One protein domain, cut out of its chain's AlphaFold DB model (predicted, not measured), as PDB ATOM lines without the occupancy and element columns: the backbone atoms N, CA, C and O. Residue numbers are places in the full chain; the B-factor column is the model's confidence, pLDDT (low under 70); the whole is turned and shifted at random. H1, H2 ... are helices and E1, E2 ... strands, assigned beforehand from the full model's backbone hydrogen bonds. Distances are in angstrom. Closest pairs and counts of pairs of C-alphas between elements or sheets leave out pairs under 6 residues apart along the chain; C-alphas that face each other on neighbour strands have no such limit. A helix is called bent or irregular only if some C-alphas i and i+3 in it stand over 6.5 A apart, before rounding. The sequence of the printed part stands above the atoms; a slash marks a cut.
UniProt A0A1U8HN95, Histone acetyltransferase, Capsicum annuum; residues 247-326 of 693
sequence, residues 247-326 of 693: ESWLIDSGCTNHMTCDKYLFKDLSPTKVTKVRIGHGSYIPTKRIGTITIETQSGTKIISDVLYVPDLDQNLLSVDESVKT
ATOM      1  N   GLU A 247      15.959  53.116  37.776       51.59
ATOM      2  CA  GLU A 247      15.579  52.319  36.602       51.59
ATOM      3  C   GLU A 247      16.570  52.430  35.425       51.59
ATOM      4  O   GLU A 247      16.493  51.637  34.489       51.59
ATOM      5  N   SER A 248      17.530  53.367  35.450       60.66
ATOM      6  CA  SER A 248      18.507  53.533  34.361       60.66
ATOM      7  C   SER A 248      19.802  52.755  34.619       60.66
ATOM      8  O   SER A 248      20.442  52.945  35.655       60.66
ATOM      9  N   TRP A 249      20.205  51.915  33.663       69.00
ATOM     10  CA  TRP A 249      21.480  51.189  33.672       69.00
ATOM     11  C   TRP A 249      22.571  52.006  32.979       69.00
ATOM     12  O   TRP A 249      22.387  52.445  31.844       69.00
ATOM     13  N   LEU A 250      23.707  52.195  33.649       70.81
ATOM     14  CA  LEU A 250      24.869  52.879  33.094       70.81
ATOM     15  C   LEU A 250      25.829  51.854  32.485       70.81
ATOM     16  O   LEU A 250      26.185  50.866  33.126       70.81
ATOM     17  N   ILE A 251      26.240  52.085  31.242       66.38
ATOM     18  CA  ILE A 251      27.193  51.227  30.538       66.38
ATOM     19  C   ILE A 251      28.601  51.750  30.831       66.38
ATOM     20  O   ILE A 251      28.899  52.903  30.524       66.38
ATOM     21  N   ASP A 252      29.449  50.918  31.435       61.31
ATOM     22  CA  ASP A 252      30.806  51.291  31.847       61.31
ATOM     23  C   ASP A 252      31.829  50.275  31.323       61.31
ATOM     24  O   ASP A 252      31.768  49.082  31.635       61.31
ATOM     25  N   SER A 253      32.786  50.755  30.526       53.25
ATOM     26  CA  SER A 253      33.911  49.958  30.023       53.25
ATOM     27  C   SER A 253      34.981  49.702  31.088       53.25
ATOM     28  O   SER A 253      35.851  48.872  30.884       53.25
ATOM     29  N   GLY A 254      34.943  50.413  32.221       53.62
ATOM     30  CA  GLY A 254      35.822  50.193  33.371       53.62
ATOM     31  C   GLY A 254      35.264  49.217  34.411       53.62
ATOM     32  O   GLY A 254      35.926  48.960  35.417       53.62
ATOM     33  N   CYS A 255      34.050  48.694  34.204       59.38
ATOM     34  CA  CYS A 255      33.444  47.692  35.073       59.38
ATOM     35  C   CYS A 255      33.833  46.284  34.637       59.38
ATOM     36  O   CYS A 255      33.555  45.876  33.512       59.38
ATOM     37  N   THR A 256      34.379  45.497  35.558       67.56
ATOM     38  CA  THR A 256      34.770  44.109  35.276       67.56
ATOM     39  C   THR A 256      33.600  43.112  35.305       67.56
ATOM     40  O   THR A 256      33.746  42.005  34.805       67.56
ATOM     41  N   ASN A 257      32.444  43.479  35.884       76.81
ATOM     42  CA  ASN A 257      31.220  42.660  35.931       76.81
ATOM     43  C   ASN A 257      29.956  43.531  35.885       76.81
ATOM     44  O   ASN A 257      30.001  44.727  36.163       76.81
ATOM     45  N   HIS A 258      28.808  42.912  35.603       82.44
ATOM     46  CA  HIS A 258      27.491  43.526  35.785       82.44
ATOM     47  C   HIS A 258      27.161  43.663  37.278       82.44
ATOM     48  O   HIS A 258      27.334  42.713  38.044       82.44
ATOM     49  N   MET A 259      26.672  44.827  37.713       84.50
ATOM     50  CA  MET A 259      26.420  45.121  39.129       84.50
ATOM     51  C   MET A 259      25.132  45.923  39.321       84.50
ATOM     52  O   MET A 259      24.844  46.841  38.562       84.50
ATOM     53  N   THR A 260      24.365  45.619  40.368       81.56
ATOM     54  CA  THR A 260      23.161  46.388  40.726       81.56
ATOM     55  C   THR A 260      22.947  46.435  42.235       81.56
ATOM     56  O   THR A 260      23.273  45.486  42.959       81.56
ATOM     57  N   CYS A 261      22.379  47.544  42.709       78.69
ATOM     58  CA  CYS A 261      21.909  47.699  44.083       78.69
ATOM     59  C   CYS A 261      20.454  47.271  44.286       78.69
ATOM     60  O   CYS A 261      20.017  47.157  45.432       78.69
ATOM     61  N   ASP A 262      19.709  46.988  43.212       77.44
ATOM     62  CA  ASP A 262      18.307  46.603  43.301       77.44
ATOM     63  C   ASP A 262      18.151  45.079  43.353       77.44
ATOM     64  O   ASP A 262      18.419  44.339  42.405       77.44
ATOM     65  N   LYS A 263      17.687  44.591  44.506       79.44
ATOM     66  CA  LYS A 263      17.454  43.165  44.735       79.44
ATOM     67  C   LYS A 263      16.251  42.633  43.950       79.44
ATOM     68  O   LYS A 263      16.195  41.433  43.696       79.44
ATOM     69  N   TYR A 264      15.279  43.480  43.614       77.88
ATOM     70  CA  TYR A 264      14.022  43.059  42.991       77.88
ATOM     71  C   TYR A 264      14.166  42.757  41.496       77.88
ATOM     72  O   TYR A 264      13.306  42.084  40.934       77.88
ATOM     73  N   LEU A 265      15.273  43.178  40.874       78.00
ATOM     74  CA  LEU A 265      15.593  42.870  39.478       78.00
ATOM     75  C   LEU A 265      16.066  41.420  39.264       78.00
ATOM     76  O   LEU A 265      16.116  40.952  38.126       78.00
ATOM     77  N   PHE A 266      16.402  40.699  40.339       81.50
ATOM     78  CA  PHE A 266      16.891  39.325  40.266       81.50
ATOM     79  C   PHE A 266      15.762  38.298  40.223       81.50
ATOM     80  O   PHE A 266      14.887  38.271  41.089       81.50
ATOM     81  N   LYS A 267      15.850  37.378  39.260       80.94
ATOM     82  CA  LYS A 267      15.004  36.176  39.196       80.94
ATOM     83  C   LYS A 267      15.497  35.085  40.142       80.94
ATOM     84  O   LYS A 267      14.696  34.394  40.765       80.94
ATOM     85  N   ASP A 268      16.811  34.960  40.276       79.38
ATOM     86  CA  ASP A 268      17.481  34.013  41.159       79.38
ATOM     87  C   ASP A 268      18.689  34.677  41.828       79.38
ATOM     88  O   ASP A 268      19.268  35.623  41.300       79.38
ATOM     89  N   LEU A 269      19.035  34.218  43.033       82.50
ATOM     90  CA  LEU A 269      20.173  34.729  43.794       82.50
ATOM     91  C   LEU A 269      20.898  33.576  44.477       82.50
ATOM     92  O   LEU A 269      20.369  32.959  45.408       82.50
ATOM     93  N   SER A 270      22.147  33.360  44.086       76.62
ATOM     94  CA  SER A 270      23.049  32.370  44.663       76.62
ATOM     95  C   SER A 270      24.178  33.033  45.475       76.62
ATOM     96  O   SER A 270      24.461  34.229  45.319       76.62
ATOM     97  N   PRO A 271      24.801  32.312  46.427       75.06
ATOM     98  CA  PRO A 271      25.990  32.797  47.121       75.06
ATOM     99  C   PRO A 271      27.149  32.988  46.135       75.06
ATOM    100  O   PRO A 271      27.465  32.081  45.370       75.06
ATOM    101  N   THR A 272      27.801  34.150  46.177       75.56
ATOM    102  CA  THR A 272      28.960  34.450  45.325       75.56
ATOM    103  C   THR A 272      30.274  34.168  46.052       75.56
ATOM    104  O   THR A 272      30.354  34.300  47.275       75.56
ATOM    105  N   LYS A 273      31.314  33.794  45.297       69.06
ATOM    106  CA  LYS A 273      32.698  33.721  45.798       69.06
ATOM    107  C   LYS A 273      33.328  35.113  45.932       69.06
ATOM    108  O   LYS A 273      34.233  35.290  46.738       69.06
ATOM    109  N   VAL A 274      32.821  36.101  45.190       68.12
ATOM    110  CA  VAL A 274      33.294  37.489  45.231       68.12
ATOM    111  C   VAL A 274      32.745  38.155  46.484       68.12
ATOM    112  O   VAL A 274      31.560  38.462  46.562       68.12
ATOM    113  N   THR A 275      33.594  38.377  47.485       68.06
ATOM    114  CA  THR A 275      33.144  38.951  48.766       68.06
ATOM    115  C   THR A 275      33.134  40.478  48.772       68.06
ATOM    116  O   THR A 275      32.399  41.083  49.559       68.06
ATOM    117  N   LYS A 276      33.947  41.122  47.921       75.12
ATOM    118  CA  LYS A 276      34.095  42.581  47.843       75.12
ATOM    119  C   LYS A 276      34.465  43.034  46.429       75.12
ATOM    120  O   LYS A 276      35.258  42.368  45.774       75.12
ATOM    121  N   VAL A 277      33.973  44.201  46.016       72.25
ATOM    122  CA  VAL A 277      34.372  44.897  44.778       72.25
ATOM    123  C   VAL A 277      35.176  46.145  45.129       72.25
ATOM    124  O   VAL A 277      34.855  46.833  46.101       72.25
ATOM    125  N   ARG A 278      36.225  46.445  44.357       65.12
ATOM    126  CA  ARG A 278      37.017  47.673  44.496       65.12
ATOM    127  C   ARG A 278      36.451  48.766  43.589       65.12
ATOM    128  O   ARG A 278      36.286  48.554  42.396       65.12
ATOM    129  N   ILE A 279      36.205  49.953  44.130       64.31
ATOM    130  CA  ILE A 279      35.732  51.106  43.343       64.31
ATOM    131  C   ILE A 279      36.926  51.984  42.951       64.31
ATOM    132  O   ILE A 279      37.947  51.969  43.639       64.31
ATOM    133  N   GLY A 280      36.812  52.771  41.879       48.34
ATOM    134  CA  GLY A 280      37.863  53.625  41.308       48.34
ATOM    135  C   GLY A 280      38.566  54.587  42.279       48.34
ATOM    136  O   GLY A 280      39.684  55.008  42.014       48.34
ATOM    137  N   HIS A 281      37.987  54.874  43.450       45.56
ATOM    138  CA  HIS A 281      38.630  55.649  44.524       45.56
ATOM    139  C   HIS A 281      39.435  54.791  45.529       45.56
ATOM    140  O   HIS A 281      39.942  55.298  46.527       45.56
ATOM    141  N   GLY A 282      39.553  53.482  45.290       47.66
ATOM    142  CA  GLY A 282      40.353  52.536  46.069       47.66
ATOM    143  C   GLY A 282      39.647  51.863  47.252       47.66
ATOM    144  O   GLY A 282      40.239  50.955  47.837       47.66
ATOM    145  N   SER A 283      38.415  52.250  47.604       55.75
ATOM    146  CA  SER A 283      37.651  51.574  48.668       55.75
ATOM    147  C   SER A 283      36.993  50.284  48.183       55.75
ATOM    148  O   SER A 283      36.793  50.077  46.986       55.75
ATOM    149  N   TYR A 284      36.612  49.439  49.143       71.31
ATOM    150  CA  TYR A 284      35.961  48.156  48.897       71.31
ATOM    151  C   TYR A 284      34.512  48.170  49.378       71.31
ATOM    152  O   TYR A 284      34.265  48.497  50.541       71.31
ATOM    153  N   ILE A 285      33.583  47.742  48.522       75.94
ATOM    154  CA  ILE A 285      32.177  47.529  48.882       75.94
ATOM    155  C   ILE A 285      31.887  46.025  48.965       75.94
ATOM    156  O   ILE A 285      32.309  45.282  48.078       75.94
ATOM    157  N   PRO A 286      31.206  45.543  50.022       72.69
ATOM    158  CA  PRO A 286      30.861  44.134  50.149       72.69
ATOM    159  C   PRO A 286      29.793  43.708  49.136       72.69
ATOM    160  O   PRO A 286      28.710  44.290  49.058       72.69
ATOM    161  N   THR A 287      30.065  42.616  48.432       75.94
ATOM    162  CA  THR A 287      29.103  41.962  47.541       75.94
ATOM    163  C   THR A 287      28.360  40.891  48.319       75.94
ATOM    164  O   THR A 287      28.967  40.134  49.078       75.94
ATOM    165  N   LYS A 288      27.036  40.811  48.162       74.00
ATOM    166  CA  LYS A 288      26.240  39.868  48.963       74.00
ATOM    167  C   LYS A 288      25.906  38.585  48.214       74.00
ATOM    168  O   LYS A 288      25.897  37.527  48.842       74.00
ATOM    169  N   ARG A 289      25.563  38.668  46.924       77.62
ATOM    170  CA  ARG A 289      25.053  37.548  46.106       77.62
ATOM    171  C   ARG A 289      25.331  37.781  44.618       77.62
ATOM    172  O   ARG A 289      25.638  38.906  44.240       77.62
ATOM    173  N   ILE A 290      25.206  36.733  43.809       83.25
ATOM    174  CA  ILE A 290      25.228  36.788  42.340       83.25
ATOM    175  C   ILE A 290      23.951  36.147  41.797       83.25
ATOM    176  O   ILE A 290      23.405  35.242  42.435       83.25
ATOM    177  N   GLY A 291      23.447  36.613  40.662       81.44
ATOM    178  CA  GLY A 291      22.226  36.061  40.093       81.44
ATOM    179  C   GLY A 291      21.898  36.576  38.704       81.44
ATOM    180  O   GLY A 291      22.605  37.420  38.154       81.44
ATOM    181  N   THR A 292      20.801  36.067  38.155       82.06
ATOM    182  CA  THR A 292      20.311  36.460  36.832       82.06
ATOM    183  C   THR A 292      19.242  37.536  36.961       82.06
ATOM    184  O   THR A 292      18.284  37.392  37.729       82.06
ATOM    185  N   ILE A 293      19.369  38.596  36.171       82.50
ATOM    186  CA  ILE A 293      18.374  39.663  36.066       82.50
ATOM    187  C   ILE A 293      17.704  39.648  34.698       82.50
ATOM    188  O   ILE A 293      18.111  38.961  33.758       82.50
ATOM    189  N   THR A 294      16.640  40.423  34.567       77.75
ATOM    190  CA  THR A 294      15.962  40.616  33.292       77.75
ATOM    191  C   THR A 294      15.677  42.090  33.089       77.75
ATOM    192  O   THR A 294      15.084  42.721  33.957       77.75
ATOM    193  N   ILE A 295      16.127  42.625  31.957       75.25
ATOM    194  CA  ILE A 295      15.992  44.035  31.597       75.25
ATOM    195  C   ILE A 295      15.129  44.120  30.342       75.25
ATOM    196  O   ILE A 295      15.346  43.392  29.373       75.25
ATOM    197  N   GLU A 296      14.142  45.006  30.352       65.38
ATOM    198  CA  GLU A 296      13.332  45.300  29.175       65.38
ATOM    199  C   GLU A 296      14.029  46.370  28.330       65.38
ATOM    200  O   GLU A 296      14.290  47.475  28.803       65.38
ATOM    201  N   THR A 297      14.357  46.047  27.077       63.41
ATOM    202  CA  THR A 297      14.863  47.018  26.099       63.41
ATOM    203  C   THR A 297      13.840  47.222  24.986       63.41
ATOM    204  O   THR A 297      12.922  46.423  24.799       63.41
ATOM    205  N   GLN A 298      14.012  48.279  24.187       52.34
ATOM    206  CA  GLN A 298      13.163  48.538  23.011       52.34
ATOM    207  C   GLN A 298      13.228  47.408  21.962       52.34
ATOM    208  O   GLN A 298      12.337  47.274  21.131       52.34
ATOM    209  N   SER A 299      14.270  46.575  22.028       53.03
ATOM    210  CA  SER A 299      14.505  45.389  21.200       53.03
ATOM    211  C   SER A 299      14.016  44.073  21.829       53.03
ATOM    212  O   SER A 299      14.211  43.009  21.243       53.03
ATOM    213  N   GLY A 300      13.364  44.129  22.995       60.25
ATOM    214  CA  GLY A 300      12.802  42.977  23.701       60.25
ATOM    215  C   GLY A 300      13.400  42.757  25.092       60.25
ATOM    216  O   GLY A 300      14.303  43.452  25.545       60.25
ATOM    217  N   THR A 301      12.868  41.772  25.808       67.81
ATOM    218  CA  THR A 301      13.329  41.419  27.152       67.81
ATOM    219  C   THR A 301      14.655  40.653  27.083       67.81
ATOM    220  O   THR A 301      14.690  39.526  26.588       67.81
ATOM    221  N   LYS A 302      15.742  41.236  27.600       72.94
ATOM    222  CA  LYS A 302      17.072  40.611  27.661       72.94
ATOM    223  C   LYS A 302      17.341  40.027  29.049       72.94
ATOM    224  O   LYS A 302      17.011  40.627  30.070       72.94
ATOM    225  N   ILE A 303      17.937  38.838  29.082       74.94
ATOM    226  CA  ILE A 303      18.320  38.135  30.312       74.94
ATOM    227  C   ILE A 303      19.829  38.280  30.474       74.94
ATOM    228  O   ILE A 303      20.566  37.972  29.543       74.94
ATOM    229  N   ILE A 304      20.273  38.747  31.640       78.75
ATOM    230  CA  ILE A 304      21.695  38.942  31.943       78.75
ATOM    231  C   ILE A 304      22.033  38.076  33.148       78.75
ATOM    232  O   ILE A 304      21.432  38.242  34.213       78.75
ATOM    233  N   SER A 305      22.952  37.131  32.963       79.06
ATOM    234  CA  SER A 305      23.462  36.266  34.026       79.06
ATOM    235  C   SER A 305      24.642  36.911  34.750       79.06
ATOM    236  O   SER A 305      25.170  37.938  34.330       79.06
ATOM    237  N   ASP A 306      25.031  36.305  35.872       80.19
ATOM    238  CA  ASP A 306      26.260  36.641  36.598       80.19
ATOM    239  C   ASP A 306      26.336  38.097  37.099       80.19
ATOM    240  O   ASP A 306      27.412  38.674  37.270       80.19
ATOM    241  N   VAL A 307      25.176  38.688  37.407       81.94
ATOM    242  CA  VAL A 307      25.081  40.048  37.944       81.94
ATOM    243  C   VAL A 307      25.315  40.038  39.450       81.94
ATOM    244  O   VAL A 307      24.670  39.306  40.204       81.94
ATOM    245  N   LEU A 308      26.241  40.871  39.916       83.81
ATOM    246  CA  LEU A 308      26.577  41.003  41.328       83.81
ATOM    247  C   LEU A 308      25.600  41.941  42.044       83.81
ATOM    248  O   LEU A 308      25.397  43.092  41.651       83.81
ATOM    249  N   TYR A 309      25.037  41.462  43.153       82.75
ATOM    250  CA  TYR A 309      24.198  42.262  44.037       82.75
ATOM    251  C   TYR A 309      25.051  43.016  45.065       82.75
ATOM    252  O   TYR A 309      25.620  42.417  45.994       82.75
ATOM    253  N   VAL A 310      25.092  44.340  44.909       84.06
ATOM    254  CA  VAL A 310      25.890  45.279  45.704       84.06
ATOM    255  C   VAL A 310      24.954  46.357  46.280       84.06
ATOM    256  O   VAL A 310      24.709  47.366  45.632       84.06
ATOM    257  N   PRO A 311      24.394  46.165  47.491       73.00
ATOM    258  CA  PRO A 311      23.358  47.051  48.044       73.00
ATOM    259  C   PRO A 311      23.813  48.492  48.277       73.00
ATOM    260  O   PRO A 311      22.985  49.393  48.268       73.00
ATOM    261  N   ASP A 312      25.109  48.686  48.521       74.06
ATOM    262  CA  ASP A 312      25.698  49.996  48.813       74.06
ATOM    263  C   ASP A 312      26.236  50.676  47.532       74.06
ATOM    264  O   ASP A 312      27.100  51.545  47.607       74.06
ATOM    265  N   LEU A 313      25.783  50.235  46.351       76.19
ATOM    266  CA  LEU A 313      26.126  50.824  45.056       76.19
ATOM    267  C   LEU A 313      25.120  51.921  44.685       76.19
ATOM    268  O   LEU A 313      23.911  51.722  44.779       76.19
ATOM    269  N   ASP A 314      25.618  53.063  44.217       66.75
ATOM    270  CA  ASP A 314      24.771  54.229  43.931       66.75
ATOM    271  C   ASP A 314      23.998  54.127  42.598       66.75
ATOM    272  O   ASP A 314      23.014  54.840  42.406       66.75
ATOM    273  N   GLN A 315      24.423  53.260  41.668       74.81
ATOM    274  CA  GLN A 315      23.839  53.135  40.323       74.81
ATOM    275  C   GLN A 315      23.992  51.716  39.753       74.81
ATOM    276  O   GLN A 315      24.940  51.012  40.089       74.81
ATOM    277  N   ASN A 316      23.081  51.298  38.866       79.25
ATOM    278  CA  ASN A 316      23.170  50.006  38.174       79.25
ATOM    279  C   ASN A 316      24.180  50.083  37.022       79.25
ATOM    280  O   ASN A 316      24.112  51.012  36.219       79.25
ATOM    281  N   LEU A 317      25.089  49.111  36.926       77.06
ATOM    282  CA  LEU A 317      26.230  49.122  36.006       77.06
ATOM    283  C   LEU A 317      26.237  47.892  35.097       77.06
ATOM    284  O   LEU A 317      26.119  46.751  35.555       77.06
ATOM    285  N   LEU A 318      26.440  48.131  33.804       75.50
ATOM    286  CA  LEU A 318      26.567  47.112  32.773       75.50
ATOM    287  C   LEU A 318      27.998  47.126  32.215       75.50
ATOM    288  O   LEU A 318      28.417  48.122  31.629       75.50
ATOM    289  N   SER A 319      28.742  46.032  32.400       72.75
ATOM    290  CA  SER A 319      30.099  45.889  31.855       72.75
ATOM    291  C   SER A 319      30.057  45.714  30.338       72.75
ATOM    292  O   SER A 319      29.357  44.831  29.832       72.75
ATOM    293  N   VAL A 320      30.821  46.535  29.614       61.78
ATOM    294  CA  VAL A 320      30.981  46.394  28.156       61.78
ATOM    295  C   VAL A 320      31.751  45.116  27.825       61.78
ATOM    296  O   VAL A 320      31.302  44.338  26.988       61.78
ATOM    297  N   ASP A 321      32.854  44.859  28.530       57.09
ATOM    298  CA  ASP A 321      33.732  43.712  28.276       57.09
ATOM    299  C   ASP A 321      33.021  42.372  28.489       57.09
ATOM    300  O   ASP A 321      33.241  41.422  27.740       57.09
ATOM    301  N   GLU A 322      32.133  42.292  29.480       60.25
ATOM    302  CA  GLU A 322      31.357  41.078  29.745       60.25
ATOM    303  C   GLU A 322      30.201  40.898  28.748       60.25
ATOM    304  O   GLU A 322      29.904  39.776  28.327       60.25
ATOM    305  N   SER A 323      29.619  42.006  28.273       57.66
ATOM    306  CA  SER A 323      28.579  41.982  27.232       57.66
ATOM    307  C   SER A 323      29.108  41.514  25.871       57.66
ATOM    308  O   SER A 323      28.350  40.968  25.077       57.66
ATOM    309  N   VAL A 324      30.399  41.731  25.586       54.31
ATOM    310  CA  VAL A 324      31.046  41.328  24.322       54.31
ATOM    311  C   VAL A 324      31.450  39.847  24.332       54.31
ATOM    312  O   VAL A 324      31.482  39.212  23.279       54.31
ATOM    313  N   LYS A 325      31.709  39.258  25.508       47.22
ATOM    314  CA  LYS A 325      32.072  37.832  25.650       47.22
ATOM    315  C   LYS A 325      30.904  36.876  25.412       47.22
ATOM    316  O   LYS A 325      31.119  35.701  25.122       47.22
ATOM    317  N   THR A 326      29.670  37.348  25.542       46.53
ATOM    318  CA  THR A 326      28.471  36.578  25.207       46.53
ATOM    319  C   THR A 326      28.125  36.825  23.734       46.53
ATOM    320  O   THR A 326      27.490  37.817  23.400       46.53
TER     321      THR A 326
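Overview. This is residues 247 to 326 of the 693 residues of the protein "Histone acetyltransferase" of Capsicum annuum (UniProt A0A1U8HN95). A long, bent hairpin, E4 and E5, reaches out to one side with its tip, residues 296 to 301, sticking out free, while a small hairpin, E2 and E3, lies at the opposite end of the domain. Between these two ends the short parallel pair E1 and E6 lies side by side, with the small helix H1 following straight on from E6, and a long unnamed stretch, residues 253 to 275, joins the pair to the small hairpin. The printed part has 80 residues with six named strands and one named helix, in the order E1, E2, E3, E4, E5, E6, H1, and the class is mostly strand. The strands make three separate two-stranded sheets, E1 with E6 parallel, E2 with E3 and E4 with E5 antiparallel. The whole is compact, with a radius of gyration of the C-alphas of 12.1 A and spans of 36 by 25 by 24 A.

Arrangement. E1, residues 249 to 252, is the parallel neighbour of E6, residues 316 to 319, at 38 degrees; N 318 and O 250, 2.8 A apart, are within hydrogen-bond range. E2, residues 276 to 279, and E3, residues 284 to 286, form an antiparallel hairpin at 142 degrees, with N 277 and O 285 at 2.9 A. E3 runs on into E4, residues 289 to 297, across a break of 2 residues, at 92 degrees. E4 and E5, residues 300 to 309, form an antiparallel hairpin at 157 degrees, with N 302 and O 295 at 2.8 A and N 309 and O 289 also at 2.8 A. E5 bends by 78 degrees at residue 306. E5 and E6 are near each other, with 6 pairs of C-alphas within 10 A. In H1, residues 320 to 325, every O i to N i+4 pair is within hydrogen-bond range. The closest C-alphas of E1 and H1 are those of Asp 252 and Val 320, 6.1 A apart. E2 and E5 are apart, as are E4 and H1.

Along the chain. E1 begins at C-alpha 249 (21.480, 51.189, 33.672) and is 9.5 A long. E2 measures 9.8 A and E3 6.6 A. E4, 24.4 A, starts at C-alpha 289 (25.053, 37.548, 46.106), and E5 measures 23.3 A. E6 is 10.2 A long; H1, 9.0 A, ends at C-alpha 325 (32.072, 37.832, 25.650).

Size, cuts and confidence. The two C-alphas farthest apart, those of Gly 282 and Gly 300, are 36.8 A apart. The printed part has no cut, and the link from E1 to E2, 23 residues, is long. Mean pLDDT of the printed part is 70.3; 32 residues are under 70, among them 278 to 283, 296 to 301 and 320 to 326.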